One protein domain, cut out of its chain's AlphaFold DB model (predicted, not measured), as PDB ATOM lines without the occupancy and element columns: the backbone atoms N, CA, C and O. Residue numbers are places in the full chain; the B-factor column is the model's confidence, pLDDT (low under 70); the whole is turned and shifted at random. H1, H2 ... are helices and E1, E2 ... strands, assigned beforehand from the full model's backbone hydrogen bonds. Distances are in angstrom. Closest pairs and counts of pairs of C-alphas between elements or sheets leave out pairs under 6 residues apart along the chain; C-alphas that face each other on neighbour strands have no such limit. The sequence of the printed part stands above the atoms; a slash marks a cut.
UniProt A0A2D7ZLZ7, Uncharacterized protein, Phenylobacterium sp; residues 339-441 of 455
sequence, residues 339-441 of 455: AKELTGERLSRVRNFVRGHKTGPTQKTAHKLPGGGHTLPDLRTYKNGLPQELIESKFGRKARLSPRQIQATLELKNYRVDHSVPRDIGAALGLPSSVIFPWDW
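What this domain is: This is residues 339 to 441 of the 455 residues of an uncharacterized protein of Phenylobacterium sp (UniProt A0A2D7ZLZ7). What would one see first? A small, twisted sheet of three strands has the long helix H1 packed over one face, while H2 packs over E3. The short H3 and H4 lie at one end of the longest axis, and the loop with Gly 371 lies at the other. What is printed? The printed part has 103 residues, in the order H1 E1 E2 H2 E3 H3 H4, of mixed class with a mixed sheet ordered E1 E2 E3. It is compact, with a radius of gyration of the C-alphas of 13.6 A and spans of 41 by 35 by 21 A.

How they stand to each other: What does the first helix meet? H1, residues 339 to 354, is on one face of the sheet of E1, residues 379 to 383, E2, residues 386 to 395, and E3, residues 415 to 420: two layers, a helix over one face. The closest C-alphas of H1 and E2, those of Gly 344 and Phe 395, are 4.6 A apart. How do the strands pair? E1 and E2 form an antiparallel hairpin, with N 381 and O 389 within hydrogen-bond range at 3.0 A. E2 and E3 are parallel, with N 418 and O 392 within range at 2.8 A. Where are the other helices? E2, H2, residues 403 to 411, and E3 make a strand-helix-strand unit, parallel strands with a helix between, its crossover right-handed. H3, residues 423 to 428, only just touches H1, with 3 pairs of C-alphas within 8 A, Leu 347 and Ala 428 closest at 6.7 A; H4, residues 433 to 436, touches H1, closest at the C-alphas of Arg 346 and Ile 436, 6.0 A. Are the helix backbones complete? Every O i to N i+4 pair is within hydrogen-bond range in H1 and H2, 1 of 2 in H3, and H4 is too short for such a pair.

Where its parts are: Where does H1 run? It begins at C-alpha 339, (-29.821, -8.469, 40.190), and measures 22.6 A. How long are the strands? E1 measures 13.5 A, E2 26.9 A and E3 16.2 A. Where does H4 end? At C-alpha 436, (-35.108, -11.878, 53.217).

The domain as a whole: Is there a cut or a long link? The printed part has no cut, and the link from H1 to E1, 24 residues, is long. Where is confidence low? Residue 362 and residues 426 to 441 are under 70.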
ATOM      1  N   ALA A 339     -28.566  -8.392  39.443       88.00
ATOM      2  CA  ALA A 339     -29.821  -8.469  40.190       88.00
ATOM      3  C   ALA A 339     -30.263  -9.926  40.374       88.00
ATOM      4  O   ALA A 339     -30.670 -10.300  41.468       88.00
ATOM      5  N   LYS A 340     -30.106 -10.767  39.343       88.12
ATOM      6  CA  LYS A 340     -30.381 -12.209  39.435       88.12
ATOM      7  C   LYS A 340     -29.493 -12.902  40.461       88.12
ATOM      8  O   LYS A 340     -30.008 -13.698  41.238       88.12
ATOM      9  N   GLU A 341     -28.201 -12.590  40.489       88.88
ATOM     10  CA  GLU A 341     -27.267 -13.109  41.495       88.88
ATOM     11  C   GLU A 341     -27.728 -12.754  42.909       88.88
ATOM     12  O   GLU A 341     -27.918 -13.648  43.729       88.88
ATOM     13  N   LEU A 342     -28.029 -11.476  43.165       88.56
ATOM     14  CA  LEU A 342     -28.523 -11.027  44.469       88.56
ATOM     15  C   LEU A 342     -29.845 -11.708  44.855       88.56
ATOM     16  O   LEU A 342     -30.042 -12.095  46.007       88.56
ATOM     17  N   THR A 343     -30.765 -11.867  43.901       87.00
ATOM     18  CA  THR A 343     -32.025 -12.584  44.122       87.00
ATOM     19  C   THR A 343     -31.778 -14.054  44.457       87.00
ATOM     20  O   THR A 343     -32.360 -14.559  45.414       87.00
ATOM     21  N   GLY A 344     -30.900 -14.737  43.720       90.19
ATOM     22  CA  GLY A 344     -30.516 -16.123  43.992       90.19
ATOM     23  C   GLY A 344     -29.915 -16.308  45.371       90.19
ATOM     24  O   GLY A 344     -30.312 -17.218  46.099       90.19
ATOM     25  N   GLU A 345     -29.023 -15.403  45.753       90.25
ATOM     26  CA  GLU A 345     -28.366 -15.430  47.050       90.25
ATOM     27  C   GLU A 345     -29.385 -15.258  48.185       90.25
ATOM     28  O   GLU A 345     -29.415 -16.057  49.121       90.25
ATOM     29  N   ARG A 346     -30.292 -14.279  48.074       87.00
ATOM     30  CA  ARG A 346     -31.369 -14.063  49.057       87.00
ATOM     31  C   ARG A 346     -32.285 -15.277  49.184       87.00
ATOM     32  O   ARG A 346     -32.592 -15.696  50.299       87.00
ATOM     33  N   LEU A 347     -32.684 -15.875  48.062       86.56
ATOM     34  CA  LEU A 347     -33.502 -17.093  48.058       86.56
ATOM     35  C   LEU A 347     -32.769 -18.276  48.700       86.56
ATOM     36  O   LEU A 347     -33.379 -19.065  49.423       86.56
ATOM     37  N   SER A 348     -31.461 -18.391  48.480       90.69
ATOM     38  CA  SER A 348     -30.648 -19.419  49.124       90.69
ATOM     39  C   SER A 348     -30.508 -19.163  50.631       90.69
ATOM     40  O   SER A 348     -30.681 -20.097  51.413       90.69
ATOM     41  N   ARG A 349     -30.318 -17.915  51.091       88.19
ATOM     42  CA  ARG A 349     -30.342 -17.572  52.533       88.19
ATOM     43  C   ARG A 349     -31.658 -17.963  53.189       88.19
ATOM     44  O   ARG A 349     -31.647 -18.627  54.220       88.19
ATOM     45  N   VAL A 350     -32.769 -17.620  52.547       81.38
ATOM     46  CA  VAL A 350     -34.120 -18.032  52.938       81.38
ATOM     47  C   VAL A 350     -34.210 -19.556  53.082       81.38
ATOM     48  O   VAL A 350     -34.625 -20.061  54.124       81.38
ATOM     49  N   ARG A 351     -33.769 -20.307  52.067       86.12
ATOM     50  CA  ARG A 351     -33.799 -21.777  52.076       86.12
ATOM     51  C   ARG A 351     -32.929 -22.359  53.195       86.12
ATOM     52  O   ARG A 351     -33.302 -23.349  53.817       86.12
ATOM     53  N   ASN A 352     -31.784 -21.742  53.473       86.44
ATOM     54  CA  ASN A 352     -30.886 -22.149  54.552       86.44
ATOM     55  C   ASN A 352     -31.471 -21.862  55.934       86.44
ATOM     56  O   ASN A 352     -31.439 -22.745  56.789       86.44
ATOM     57  N   PHE A 353     -32.067 -20.686  56.129       81.88
ATOM     58  CA  PHE A 353     -32.786 -20.341  57.352       81.88
ATOM     59  C   PHE A 353     -33.890 -21.362  57.642       81.88
ATOM     60  O   PHE A 353     -33.950 -21.925  58.731       81.88
ATOM     61  N   VAL A 354     -34.687 -21.688  56.623       77.44
ATOM     62  CA  VAL A 354     -35.724 -22.728  56.667       77.44
ATOM     63  C   VAL A 354     -35.170 -24.101  57.066       77.44
ATOM     64  O   VAL A 354     -35.810 -24.847  57.806       77.44
ATOM     65  N   ARG A 355     -33.961 -24.446  56.616       81.50
ATOM     66  CA  ARG A 355     -33.270 -25.689  57.001       81.50
ATOM     67  C   ARG A 355     -32.690 -25.644  58.424       81.50
ATOM     68  O   ARG A 355     -32.159 -26.653  58.886       81.50
ATOM     69  N   GLY A 356     -32.803 -24.516  59.126       81.12
ATOM     70  CA  GLY A 356     -32.215 -24.287  60.446       81.12
ATOM     71  C   GLY A 356     -30.714 -23.997  60.394       81.12
ATOM     72  O   GLY A 356     -30.021 -24.142  61.400       81.12
ATOM     73  N   HIS A 357     -30.185 -23.633  59.224       84.31
ATOM     74  CA  HIS A 357     -28.780 -23.292  59.047       84.31
ATOM     75  C   HIS A 357     -28.595 -21.777  59.165       84.31
ATOM     76  O   HIS A 357     -29.272 -21.000  58.490       84.31
ATOM     77  N   LYS A 358     -27.630 -21.349  59.984       84.62
ATOM     78  CA  LYS A 358     -27.194 -19.948  59.990       84.62
ATOM     79  C   LYS A 358     -26.295 -19.721  58.782       84.62
ATOM     80  O   LYS A 358     -25.406 -20.531  58.518       84.62
ATOM     81  N   THR A 359     -26.526 -18.640  58.046       85.69
ATOM     82  CA  THR A 359     -25.611 -18.202  56.983       85.69
ATOM     83  C   THR A 359     -24.657 -17.170  57.568       85.69
ATOM     84  O   THR A 359     -25.084 -16.299  58.321       85.69
ATOM     85  N   GLY A 360     -23.357 -17.331  57.316       78.44
ATOM     86  CA  GLY A 360     -22.358 -16.363  57.770       78.44
ATOM     87  C   GLY A 360     -22.340 -15.093  56.914       78.44
ATOM     88  O   GLY A 360     -23.015 -15.039  55.881       78.44
ATOM     89  N   PRO A 361     -21.553 -14.080  57.318       71.06
ATOM     90  CA  PRO A 361     -21.394 -12.846  56.559       71.06
ATOM     91  C   PRO A 361     -20.935 -13.113  55.119       71.06
ATOM     92  O   PRO A 361     -20.151 -14.019  54.844       71.06
ATOM     93  N   THR A 362     -21.431 -12.283  54.202       63.53
ATOM     94  CA  THR A 362     -21.408 -12.450  52.739       63.53
ATOM     95  C   THR A 362     -20.038 -12.377  52.066       63.53
ATOM     96  O   THR A 362     -19.965 -12.290  50.839       63.53
ATOM     97  N   GLN A 363     -18.936 -12.323  52.812       74.12
ATOM     98  CA  GLN A 363     -17.631 -12.181  52.175       74.12
ATOM     99  C   GLN A 363     -17.289 -13.460  51.405       74.12
ATOM    100  O   GLN A 363     -16.926 -14.493  51.976       74.12
ATOM    101  N   LYS A 364     -17.419 -13.364  50.077       83.56
ATOM    102  CA  LYS A 364     -17.056 -14.405  49.118       83.56
ATOM    103  C   LYS A 364     -15.566 -14.688  49.254       83.56
ATOM    104  O   LYS A 364     -14.720 -13.948  48.767       83.56
ATOM    105  N   THR A 365     -15.250 -15.766  49.956       89.00
ATOM    106  CA  THR A 365     -13.879 -16.208  50.210       89.00
ATOM    107  C   THR A 365     -13.564 -17.396  49.322       89.00
ATOM    108  O   THR A 365     -14.287 -18.398  49.340       89.00
ATOM    109  N   ALA A 366     -12.469 -17.295  48.567       94.00
ATOM    110  CA  ALA A 366     -11.998 -18.368  47.702       94.00
ATOM    111  C   ALA A 366     -11.776 -19.655  48.510       94.00
ATOM    112  O   ALA A 366     -11.112 -19.656  49.547       94.00
ATOM    113  N   HIS A 367     -12.335 -20.761  48.027       94.44
ATOM    114  CA  HIS A 367     -12.122 -22.094  48.569       94.44
ATOM    115  C   HIS A 367     -11.281 -22.899  47.582       94.44
ATOM    116  O   HIS A 367     -11.688 -23.089  46.434       94.44
ATOM    117  N   LYS A 368     -10.093 -23.336  48.012       97.06
ATOM    118  CA  LYS A 368      -9.180 -24.118  47.170       97.06
ATOM    119  C   LYS A 368      -9.773 -25.496  46.885       97.06
ATOM    120  O   LYS A 368     -10.334 -26.121  47.780       97.06
ATOM    121  N   LEU A 369      -9.639 -25.948  45.644       97.38
ATOM    122  CA  LEU A 369     -10.105 -27.263  45.211       97.38
ATOM    123  C   LEU A 369      -8.968 -28.294  45.314       97.38
ATOM    124  O   LEU A 369      -7.826 -27.935  45.004       97.38
ATOM    125  N   PRO A 370      -9.244 -29.549  45.725       96.50
ATOM    126  CA  PRO A 370      -8.258 -30.631  45.731       96.50
ATOM    127  C   PRO A 370      -7.536 -30.818  44.390       96.50
ATOM    128  O   PRO A 370      -6.315 -30.946  44.367       96.50
ATOM    129  N   GLY A 371      -8.266 -30.755  43.273       94.31
ATOM    130  CA  GLY A 371      -7.730 -30.833  41.910       94.31
ATOM    131  C   GLY A 371      -7.059 -29.545  41.418       94.31
ATOM    132  O   GLY A 371      -6.822 -29.384  40.221       94.31
ATOM    133  N   GLY A 372      -6.778 -28.600  42.317       96.31
ATOM    134  CA  GLY A 372      -6.172 -27.312  42.007       96.31
ATOM    135  C   GLY A 372      -7.171 -26.245  41.551       96.31
ATOM    136  O   GLY A 372      -8.239 -26.511  40.999       96.31
ATOM    137  N   GLY A 373      -6.796 -24.982  41.762       96.44
ATOM    138  CA  GLY A 373      -7.667 -23.824  41.546       96.44
ATOM    139  C   GLY A 373      -8.545 -23.506  42.760       96.44
ATOM    140  O   GLY A 373      -8.263 -23.932  43.880       96.44
ATOM    141  N   HIS A 374      -9.586 -22.702  42.549       97.19
ATOM    142  CA  HIS A 374     -10.513 -22.310  43.606       97.19
ATOM    143  C   HIS A 374     -11.939 -22.113  43.077       97.19
ATOM    144  O   HIS A 374     -12.145 -21.840  41.892       97.19
ATOM    145  N   THR A 375     -12.914 -22.233  43.976       96.19
ATOM    146  CA  THR A 375     -14.303 -21.801  43.778       96.19
ATOM    147  C   THR A 375     -14.625 -20.649  44.730       96.19
ATOM    148  O   THR A 375     -14.013 -20.524  45.792       96.19
ATOM    149  N   LEU A 376     -15.566 -19.790  44.353       95.50
ATOM    150  CA  LEU A 376     -16.048 -18.675  45.168       95.50
ATOM    151  C   LEU A 376     -17.514 -18.948  45.512       95.50
ATOM    152  O   LEU A 376     -18.375 -18.535  44.742       95.50
ATOM    153  N   PRO A 377     -17.808 -19.684  46.601       94.56
ATOM    154  CA  PRO A 377     -19.188 -19.937  46.991       94.56
ATOM    155  C   PRO A 377     -19.863 -18.626  47.404       94.56
ATOM    156  O   PRO A 377     -19.237 -17.769  48.035       94.56
ATOM    157  N   ASP A 378     -21.146 -18.492  47.078       94.50
ATOM    158  CA  ASP A 378     -21.946 -17.323  47.446       94.50
ATOM    159  C   ASP A 378     -22.224 -17.268  48.950       94.50
ATOM    160  O   ASP A 378     -22.221 -16.193  49.546       94.50
ATOM    161  N   LEU A 379     -22.462 -18.426  49.574       93.56
ATOM    162  CA  LEU A 379     -22.825 -18.532  50.983       93.56
ATOM    163  C   LEU A 379     -22.055 -19.656  51.678       93.56
ATOM    164  O   LEU A 379     -21.648 -20.649  51.073       93.56
ATOM    165  N   ARG A 380     -21.904 -19.516  52.996       94.12
ATOM    166  CA  ARG A 380     -21.411 -20.569  53.889       94.12
ATOM    167  C   ARG A 380     -22.417 -20.780  55.006       94.12
ATOM    168  O   ARG A 380     -22.854 -19.807  55.626       94.12
ATOM    169  N   THR A 381     -22.796 -22.030  55.253       92.19
ATOM    170  CA  THR A 381     -23.650 -22.374  56.394       92.19
ATOM    171  C   THR A 381     -22.822 -22.816  57.580       92.19
ATOM    172  O   THR A 381     -21.768 -23.434  57.430       92.19
ATOM    173  N   TYR A 382     -23.330 -22.509  58.768       86.19
ATOM    174  CA  TYR A 382     -22.718 -22.881  60.029       86.19
ATOM    175  C   TYR A 382     -23.726 -23.635  60.884       86.19
ATOM    176  O   TYR A 382     -24.881 -23.221  61.026       86.19
ATOM    177  N   LYS A 383     -23.258 -24.718  61.502       82.75
ATOM    178  CA  LYS A 383     -24.000 -25.466  62.514       82.75
ATOM    179  C   LYS A 383     -23.107 -25.606  63.733       82.75
ATOM    180  O   LYS A 383     -21.989 -26.097  63.631       82.75
ATOM    181  N   ASN A 384     -23.584 -25.111  64.873       83.69
ATOM    182  CA  ASN A 384     -22.819 -25.051  66.124       83.69
ATOM    183  C   ASN A 384     -21.461 -24.328  65.971       83.69
ATOM    184  O   ASN A 384     -20.459 -24.754  66.529       83.69
ATOM    185  N   GLY A 385     -21.415 -23.263  65.160       79.19
ATOM    186  CA  GLY A 385     -20.197 -22.478  64.912       79.19
ATOM    187  C   GLY A 385     -19.211 -23.095  63.912       79.19
ATOM    188  O   GLY A 385     -18.288 -22.409  63.484       79.19
ATOM    189  N   LEU A 386     -19.420 -24.340  63.475       80.44
ATOM    190  CA  LEU A 386     -18.559 -24.999  62.495       80.44
ATOM    191  C   LEU A 386     -19.103 -24.816  61.070       80.44
ATOM    192  O   LEU A 386     -20.317 -24.943  60.869       80.44
ATOM    193  N   PRO A 387     -18.238 -24.531  60.075       82.12
ATOM    194  CA  PRO A 387     -18.646 -24.437  58.680       82.12
ATOM    195  C   PRO A 387     -19.133 -25.805  58.203       82.12
ATOM    196  O   PRO A 387     -18.396 -26.788  58.236       82.12
ATOM    197  N   GLN A 388     -20.386 -25.862  57.770       89.56
ATOM    198  CA  GLN A 388     -21.032 -27.095  57.349       89.56
ATOM    199  C   GLN A 388     -20.984 -27.219  55.829       89.56
ATOM    200  O   GLN A 388     -20.401 -28.170  55.319       89.56
ATOM    201  N   GLU A 389     -21.543 -26.250  55.100       93.75
ATOM    202  CA  GLU A 389     -21.708 -26.333  53.645       93.75
ATOM    203  C   GLU A 389     -21.220 -25.060  52.952       93.75
ATOM    204  O   GLU A 389     -21.365 -23.944  53.462       93.75
ATOM    205  N   LEU A 390     -20.656 -25.244  51.761       94.75
ATOM    206  CA  LEU A 390     -20.361 -24.189  50.803       94.75
ATOM    207  C   LEU A 390     -21.500 -24.165  49.796       94.75
ATOM    208  O   LEU A 390     -21.826 -25.201  49.220       94.75
ATOM    209  N   ILE A 391     -22.124 -23.014  49.596       95.69
ATOM    210  CA  ILE A 391     -23.342 -22.928  48.801       95.69
ATOM    211  C   ILE A 391     -23.139 -21.968  47.647       95.69
ATOM    212  O   ILE A 391     -22.767 -20.812  47.834       95.69
ATOM    213  N   GLU A 392     -23.428 -22.464  46.455       96.12
ATOM    214  CA  GLU A 392     -23.530 -21.688  45.231       96.12
ATOM    215  C   GLU A 392     -24.999 -21.423  44.926       96.12
ATOM    216  O   GLU A 392     -25.787 -22.362  44.801       96.12
ATOM    217  N   SER A 393     -25.376 -20.161  44.774       95.62
ATOM    218  CA  SER A 393     -26.742 -19.773  44.459       95.62
ATOM    219  C   SER A 393     -26.875 -19.478  42.969       95.62
ATOM    220  O   SER A 393     -26.155 -18.669  42.390       95.62
ATOM    221  N   LYS A 394     -27.810 -20.152  42.300       95.81
ATOM    222  CA  LYS A 394     -28.100 -19.921  40.882       95.81
ATOM    223  C   LYS A 394     -29.536 -19.485  40.729       95.81
ATOM    224  O   LYS A 394     -30.439 -20.137  41.244       95.81
ATOM    225  N   PHE A 395     -29.753 -18.406  39.987       94.50
ATOM    226  CA  PHE A 395     -31.086 -17.874  39.773       94.50
ATOM    227  C   PHE A 395     -31.424 -17.709  38.294       94.50
ATOM    228  O   PHE A 395     -30.715 -17.041  37.542       94.50
ATOM    229  N   GLY A 396     -32.548 -18.300  37.891       91.81
ATOM    230  CA  GLY A 396     -33.091 -18.216  36.539       91.81
ATOM    231  C   GLY A 396     -33.014 -19.538  35.779       91.81
ATOM    232  O   GLY A 396     -32.191 -20.410  36.058       91.81
ATOM    233  N   ARG A 397     -33.877 -19.691  34.769       89.44
ATOM    234  CA  ARG A 397     -34.016 -20.947  34.000       89.44
ATOM    235  C   ARG A 397     -32.752 -21.349  33.241       89.44
ATOM    236  O   ARG A 397     -32.537 -22.523  32.977       89.44
ATOM    237  N   LYS A 398     -31.944 -20.357  32.862       90.94
ATOM    238  CA  LYS A 398     -30.712 -20.526  32.081       90.94
ATOM    239  C   LYS A 398     -29.445 -20.374  32.926       90.94
ATOM    240  O   LYS A 398     -28.361 -20.315  32.354       90.94
ATOM    241  N   ALA A 399     -29.562 -20.271  34.251       92.25
ATOM    242  CA  ALA A 399     -28.390 -20.183  35.109       92.25
ATOM    243  C   ALA A 399     -27.579 -21.481  35.002       92.25
ATOM    244  O   ALA A 399     -28.128 -22.575  35.116       92.25
ATOM    245  N   ARG A 400     -26.277 -21.350  34.742       95.12
ATOM    246  CA  ARG A 400     -25.343 -22.472  34.593       95.12
ATOM    247  C   ARG A 400     -24.221 -22.347  35.614       95.12
ATOM    248  O   ARG A 400     -23.878 -21.243  36.035       95.12
ATOM    249  N   LEU A 401     -23.660 -23.486  36.000       95.44
ATOM    250  CA  LEU A 401     -22.442 -23.549  36.801       95.44
ATOM    251  C   LEU A 401     -21.228 -23.243  35.921       95.44
ATOM    252  O   LEU A 401     -21.177 -23.665  34.764       95.44
ATOM    253  N   SER A 402     -20.248 -22.528  36.466       95.69
ATOM    254  CA  SER A 402     -18.946 -22.392  35.811       95.69
ATOM    255  C   SER A 402     -18.164 -23.715  35.888       95.69
ATOM    256  O   SER A 402     -18.438 -24.529  36.775       95.69
ATOM    257  N   PRO A 403     -17.151 -23.943  35.031       97.50
ATOM    258  CA  PRO A 403     -16.336 -25.160  35.090       97.50
ATOM    259  C   PRO A 403     -15.739 -25.435  36.479       97.50
ATOM    260  O   PRO A 403     -15.731 -26.574  36.936       97.50
ATOM    261  N   ARG A 404     -15.322 -24.384  37.202       96.56
ATOM    262  CA  ARG A 404     -14.792 -24.500  38.573       96.56
ATOM    263  C   ARG A 404     -15.858 -24.871  39.603       96.56
ATOM    264  O   ARG A 404     -15.553 -25.569  40.561       96.56
ATOM    265  N   GLN A 405     -17.103 -24.450  39.405       97.06
ATOM    266  CA  GLN A 405     -18.225 -24.815  40.279       97.06
ATOM    267  C   GLN A 405     -18.685 -26.256  40.027       97.06
ATOM    268  O   GLN A 405     -19.032 -26.969  40.968       97.06
ATOM    269  N   ILE A 406     -18.633 -26.711  38.770       97.50
ATOM    270  CA  ILE A 406     -18.849 -28.122  38.419       97.50
ATOM    271  C   ILE A 406     -17.775 -28.980  39.089       97.50
ATOM    272  O   ILE A 406     -18.109 -29.923  39.798       97.50
ATOM    273  N   GLN A 407     -16.503 -28.597  38.943       97.38
ATOM    274  CA  GLN A 407     -15.381 -29.256  39.615       97.38
ATOM    275  C   GLN A 407     -15.584 -29.293  41.141       97.38
ATOM    276  O   GLN A 407     -15.480 -30.353  41.748       97.38
ATOM    277  N   ALA A 408     -15.973 -28.170  41.757       97.38
ATOM    278  CA  ALA A 408     -16.271 -28.104  43.187       97.38
ATOM    279  C   ALA A 408     -17.388 -29.069  43.617       97.38
ATOM    280  O   ALA A 408     -17.267 -29.705  44.657       97.38
ATOM    281  N   THR A 409     -18.440 -29.219  42.808       97.12
ATOM    282  CA  THR A 409     -19.551 -30.150  43.084       97.12
ATOM    283  C   THR A 409     -19.099 -31.614  43.046       97.12
ATOM    284  O   THR A 409     -19.667 -32.450  43.742       97.12
ATOM    285  N   LEU A 410     -18.076 -31.932  42.246       97.38
ATOM    286  CA  LEU A 410     -17.515 -33.281  42.139       97.38
ATOM    287  C   LEU A 410     -16.482 -33.581  43.235       97.38
ATOM    288  O   LEU A 410     -16.407 -34.711  43.710       97.38
ATOM    289  N   GLU A 411     -15.683 -32.589  43.636       97.31
ATOM    290  CA  GLU A 411     -14.551 -32.785  44.555       97.31
ATOM    291  C   GLU A 411     -14.890 -32.526  46.030       97.31
ATOM    292  O   GLU A 411     -14.292 -33.135  46.921       97.31
ATOM    293  N   LEU A 412     -15.833 -31.626  46.322       96.06
ATOM    294  CA  LEU A 412     -16.152 -31.206  47.685       96.06
ATOM    295  C   LEU A 412     -17.479 -31.817  48.147       96.06
ATOM    296  O   LEU A 412     -18.555 -31.429  47.696       96.06
ATOM    297  N   LYS A 413     -17.421 -32.713  49.139       96.25
ATOM    298  CA  LYS A 413     -18.616 -33.371  49.709       96.25
ATOM    299  C   LYS A 413     -19.633 -32.401  50.317       96.25
ATOM    300  O   LYS A 413     -20.798 -32.756  50.463       96.25
ATOM    301  N   ASN A 414     -19.196 -31.206  50.706       95.00
ATOM    302  CA  ASN A 414     -20.030 -30.195  51.342       95.00
ATOM    303  C   ASN A 414     -20.377 -29.009  50.424       95.00
ATOM    304  O   ASN A 414     -20.831 -27.978  50.920       95.00
ATOM    305  N   TYR A 415     -20.158 -29.130  49.113       96.38
ATOM    306  CA  TYR A 415     -20.541 -28.105  48.146       96.38
ATOM    307  C   TYR A 415     -21.954 -28.369  47.620       96.38
ATOM    308  O   TYR A 415     -22.226 -29.405  47.016       96.38
ATOM    309  N   ARG A 416     -22.875 -27.430  47.857       95.62
ATOM    310  CA  ARG A 416     -24.267 -27.497  47.402       95.62
ATOM    311  C   ARG A 416     -24.555 -26.392  46.399       95.62
ATOM    312  O   ARG A 416     -24.182 -25.243  46.596       95.62
ATOM    313  N   VAL A 417     -25.331 -26.729  45.375       96.31
ATOM    314  CA  VAL A 417     -25.890 -25.755  44.437       96.31
ATOM    315  C   VAL A 417     -27.364 -25.537  44.757       96.31
ATOM    316  O   VAL A 417     -28.185 -26.441  44.603       96.31
ATOM    317  N   ASP A 418     -27.712 -24.328  45.181       95.19
ATOM    318  CA  ASP A 418     -29.093 -23.889  45.320       95.19
ATOM    319  C   ASP A 418     -29.549 -23.214  44.027       95.19
ATOM    320  O   ASP A 418     -29.389 -22.010  43.823       95.19
ATOM    321  N   HIS A 419     -30.156 -24.003  43.142       94.94
ATOM    322  CA  HIS A 419     -30.828 -23.467  41.962       94.94
ATOM    323  C   HIS A 419     -32.245 -23.020  42.326       94.94
ATOM    324  O   HIS A 419     -33.013 -23.765  42.944       94.94
ATOM    325  N   SER A 420     -32.566 -21.784  41.964       92.81
ATOM    326  CA  SER A 420     -33.890 -21.191  42.077       92.81
ATOM    327  C   SER A 420     -34.332 -20.649  40.718       92.81
ATOM    328  O   SER A 420     -33.550 -20.081  39.952       92.81
ATOM    329  N   VAL A 421     -35.605 -20.818  40.400       91.06
ATOM    330  CA  VAL A 421     -36.251 -20.314  39.185       91.06
ATOM    331  C   VAL A 421     -37.308 -19.269  39.549       91.06
ATOM    332  O   VAL A 421     -37.733 -19.214  40.699       91.06
ATOM    333  N   PRO A 422     -37.783 -18.433  38.607       83.62
ATOM    334  CA  PRO A 422     -38.716 -17.353  38.942       83.62
ATOM    335  C   PRO A 422     -39.993 -17.799  39.663       83.62
ATOM    336  O   PRO A 422     -40.507 -17.069  40.503       83.62
ATOM    337  N   ARG A 423     -40.479 -19.019  39.399       76.81
ATOM    338  CA  ARG A 423     -41.629 -19.592  40.121       76.81
ATOM    339  C   ARG A 423     -41.366 -19.806  41.619       76.81
ATOM    340  O   ARG A 423     -42.316 -19.818  42.392       76.81
ATOM    341  N   ASP A 424     -40.106 -19.923  42.031       78.12
ATOM    342  CA  ASP A 424     -39.718 -20.132  43.427       78.12
ATOM    343  C   ASP A 424     -39.761 -18.822  44.238       78.12
ATOM    344  O   ASP A 424     -39.764 -18.855  45.464       78.12
ATOM    345  N   ILE A 425     -39.843 -17.657  43.580       72.19
ATOM    346  CA  ILE A 425     -39.967 -16.361  44.266       72.19
ATOM    347  C   ILE A 425     -41.335 -16.207  44.917       72.19
ATOM    348  O   ILE A 425     -41.406 -15.713  46.037       72.19
ATOM    349  N   GLY A 426     -42.404 -16.689  44.278       62.16
ATOM    350  CA  GLY A 426     -43.735 -16.691  44.898       62.16
ATOM    351  C   GLY A 426     -43.759 -17.484  46.208       62.16
ATOM    352  O   GLY A 426     -44.430 -17.101  47.156       62.16
ATOM    353  N   ALA A 427     -42.944 -18.535  46.284       57.59
ATOM    354  CA  ALA A 427     -42.728 -19.319  47.489       57.59
ATOM    355  C   ALA A 427     -41.880 -18.603  48.558       57.59
ATOM    356  O   ALA A 427     -41.999 -18.932  49.728       57.59
ATOM    357  N   ALA A 428     -41.021 -17.649  48.189       55.16
ATOM    358  CA  ALA A 428     -40.123 -16.963  49.121       55.16
ATOM    359  C   ALA A 428     -40.630 -15.597  49.597       55.16
ATOM    360  O   ALA A 428     -40.319 -15.203  50.718       55.16
ATOM    361  N   LEU A 429     -41.436 -14.896  48.789       48.22
ATOM    362  CA  LEU A 429     -42.095 -13.628  49.156       48.22
ATOM    363  C   LEU A 429     -43.046 -13.763  50.347       48.22
ATOM    364  O   LEU A 429     -43.523 -12.773  50.887       48.22
ATOM    365  N   GLY A 430     -43.308 -14.997  50.746       42.16
ATOM    366  CA  GLY A 430     -44.084 -15.330  51.909       42.16
ATOM    367  C   GLY A 430     -43.353 -15.312  53.228       42.16
ATOM    368  O   GLY A 430     -43.974 -15.457  54.267       42.16
ATOM    369  N   LEU A 431     -42.035 -15.182  53.227       42.16
ATOM    370  CA  LEU A 431     -41.292 -15.145  54.474       42.16
ATOM    371  C   LEU A 431     -41.189 -13.707  54.982       42.16
ATOM    372  O   LEU A 431     -41.112 -12.781  54.169       42.16
ATOM    373  N   PRO A 432     -41.174 -13.500  56.312       42.62
ATOM    374  CA  PRO A 432     -41.035 -12.171  56.882       42.62
ATOM    375  C   PRO A 432     -39.798 -11.479  56.300       42.62
ATOM    376  O   PRO A 432     -38.732 -12.085  56.154       42.62
ATOM    377  N   SER A 433     -39.944 -10.198  55.955       40.00
ATOM    378  CA  SER A 433     -38.902  -9.405  55.295       40.00
ATOM    379  C   SER A 433     -37.588  -9.394  56.080       40.00
ATOM    380  O   SER A 433     -36.536  -9.338  55.462       40.00
ATOM    381  N   SER A 434     -37.614  -9.568  57.403       38.62
ATOM    382  CA  SER A 434     -36.424  -9.718  58.254       38.62
ATOM    383  C   SER A 434     -35.555 -10.947  57.938       38.62
ATOM    384  O   SER A 434     -34.368 -10.952  58.253       38.62
ATOM    385  N   VAL A 435     -36.109 -11.980  57.296       46.00
ATOM    386  CA  VAL A 435     -35.380 -13.182  56.842       46.00
ATOM    387  C   VAL A 435     -34.811 -12.983  55.433       46.00
ATOM    388  O   VAL A 435     -33.737 -13.488  55.109       46.00
ATOM    389  N   ILE A 436     -35.519 -12.223  54.591       46.47
ATOM    390  CA  ILE A 436     -35.108 -11.878  53.217       46.47
ATOM    391  C   ILE A 436     -34.052 -10.756  53.232       46.47
ATOM    392  O   ILE A 436     -33.149 -10.717  52.392       46.47
ATOM    393  N   PHE A 437     -34.163  -9.867  54.217       49.91
ATOM    394  CA  PHE A 437     -33.330  -8.707  54.490       49.91
ATOM    395  C   PHE A 437     -32.892  -8.772  55.961       49.91
ATOM    396  O   PHE A 437     -33.486  -8.096  56.806       49.91
ATOM    397  N   PRO A 438     -31.890  -9.599  56.313       47.44
ATOM    398  CA  PRO A 438     -31.315  -9.520  57.648       47.44
ATOM    399  C   PRO A 438     -30.850  -8.078  57.909       47.44
ATOM    400  O   PRO A 438     -30.326  -7.416  57.007       47.44
ATOM    401  N   TRP A 439     -31.056  -7.606  59.143       39.19
ATOM    402  CA  TRP A 439     -30.708  -6.263  59.636       39.19
ATOM    403  C   TRP A 439     -29.265  -5.824  59.307       39.19
ATOM    404  O   TRP A 439     -28.976  -4.630  59.268       39.19
ATOM    405  N   ASP A 440     -28.383  -6.764  58.967       44.44
ATOM    406  CA  ASP A 440     -27.017  -6.528  58.493       44.44
ATOM    407  C   ASP A 440     -26.924  -5.637  57.240       44.44
ATOM    408  O   ASP A 440     -25.890  -5.009  57.024       44.44
ATOM    409  N   TRP A 441     -27.984  -5.510  56.426       40.94
ATOM    410  CA  TRP A 441     -28.011  -4.543  55.311       40.94
ATOM    411  C   TRP A 441     -27.918  -3.084  55.793       40.94
ATOM    412  O   TRP A 441     -27.320  -2.249  55.118       40.94
TER     413      TRP A 441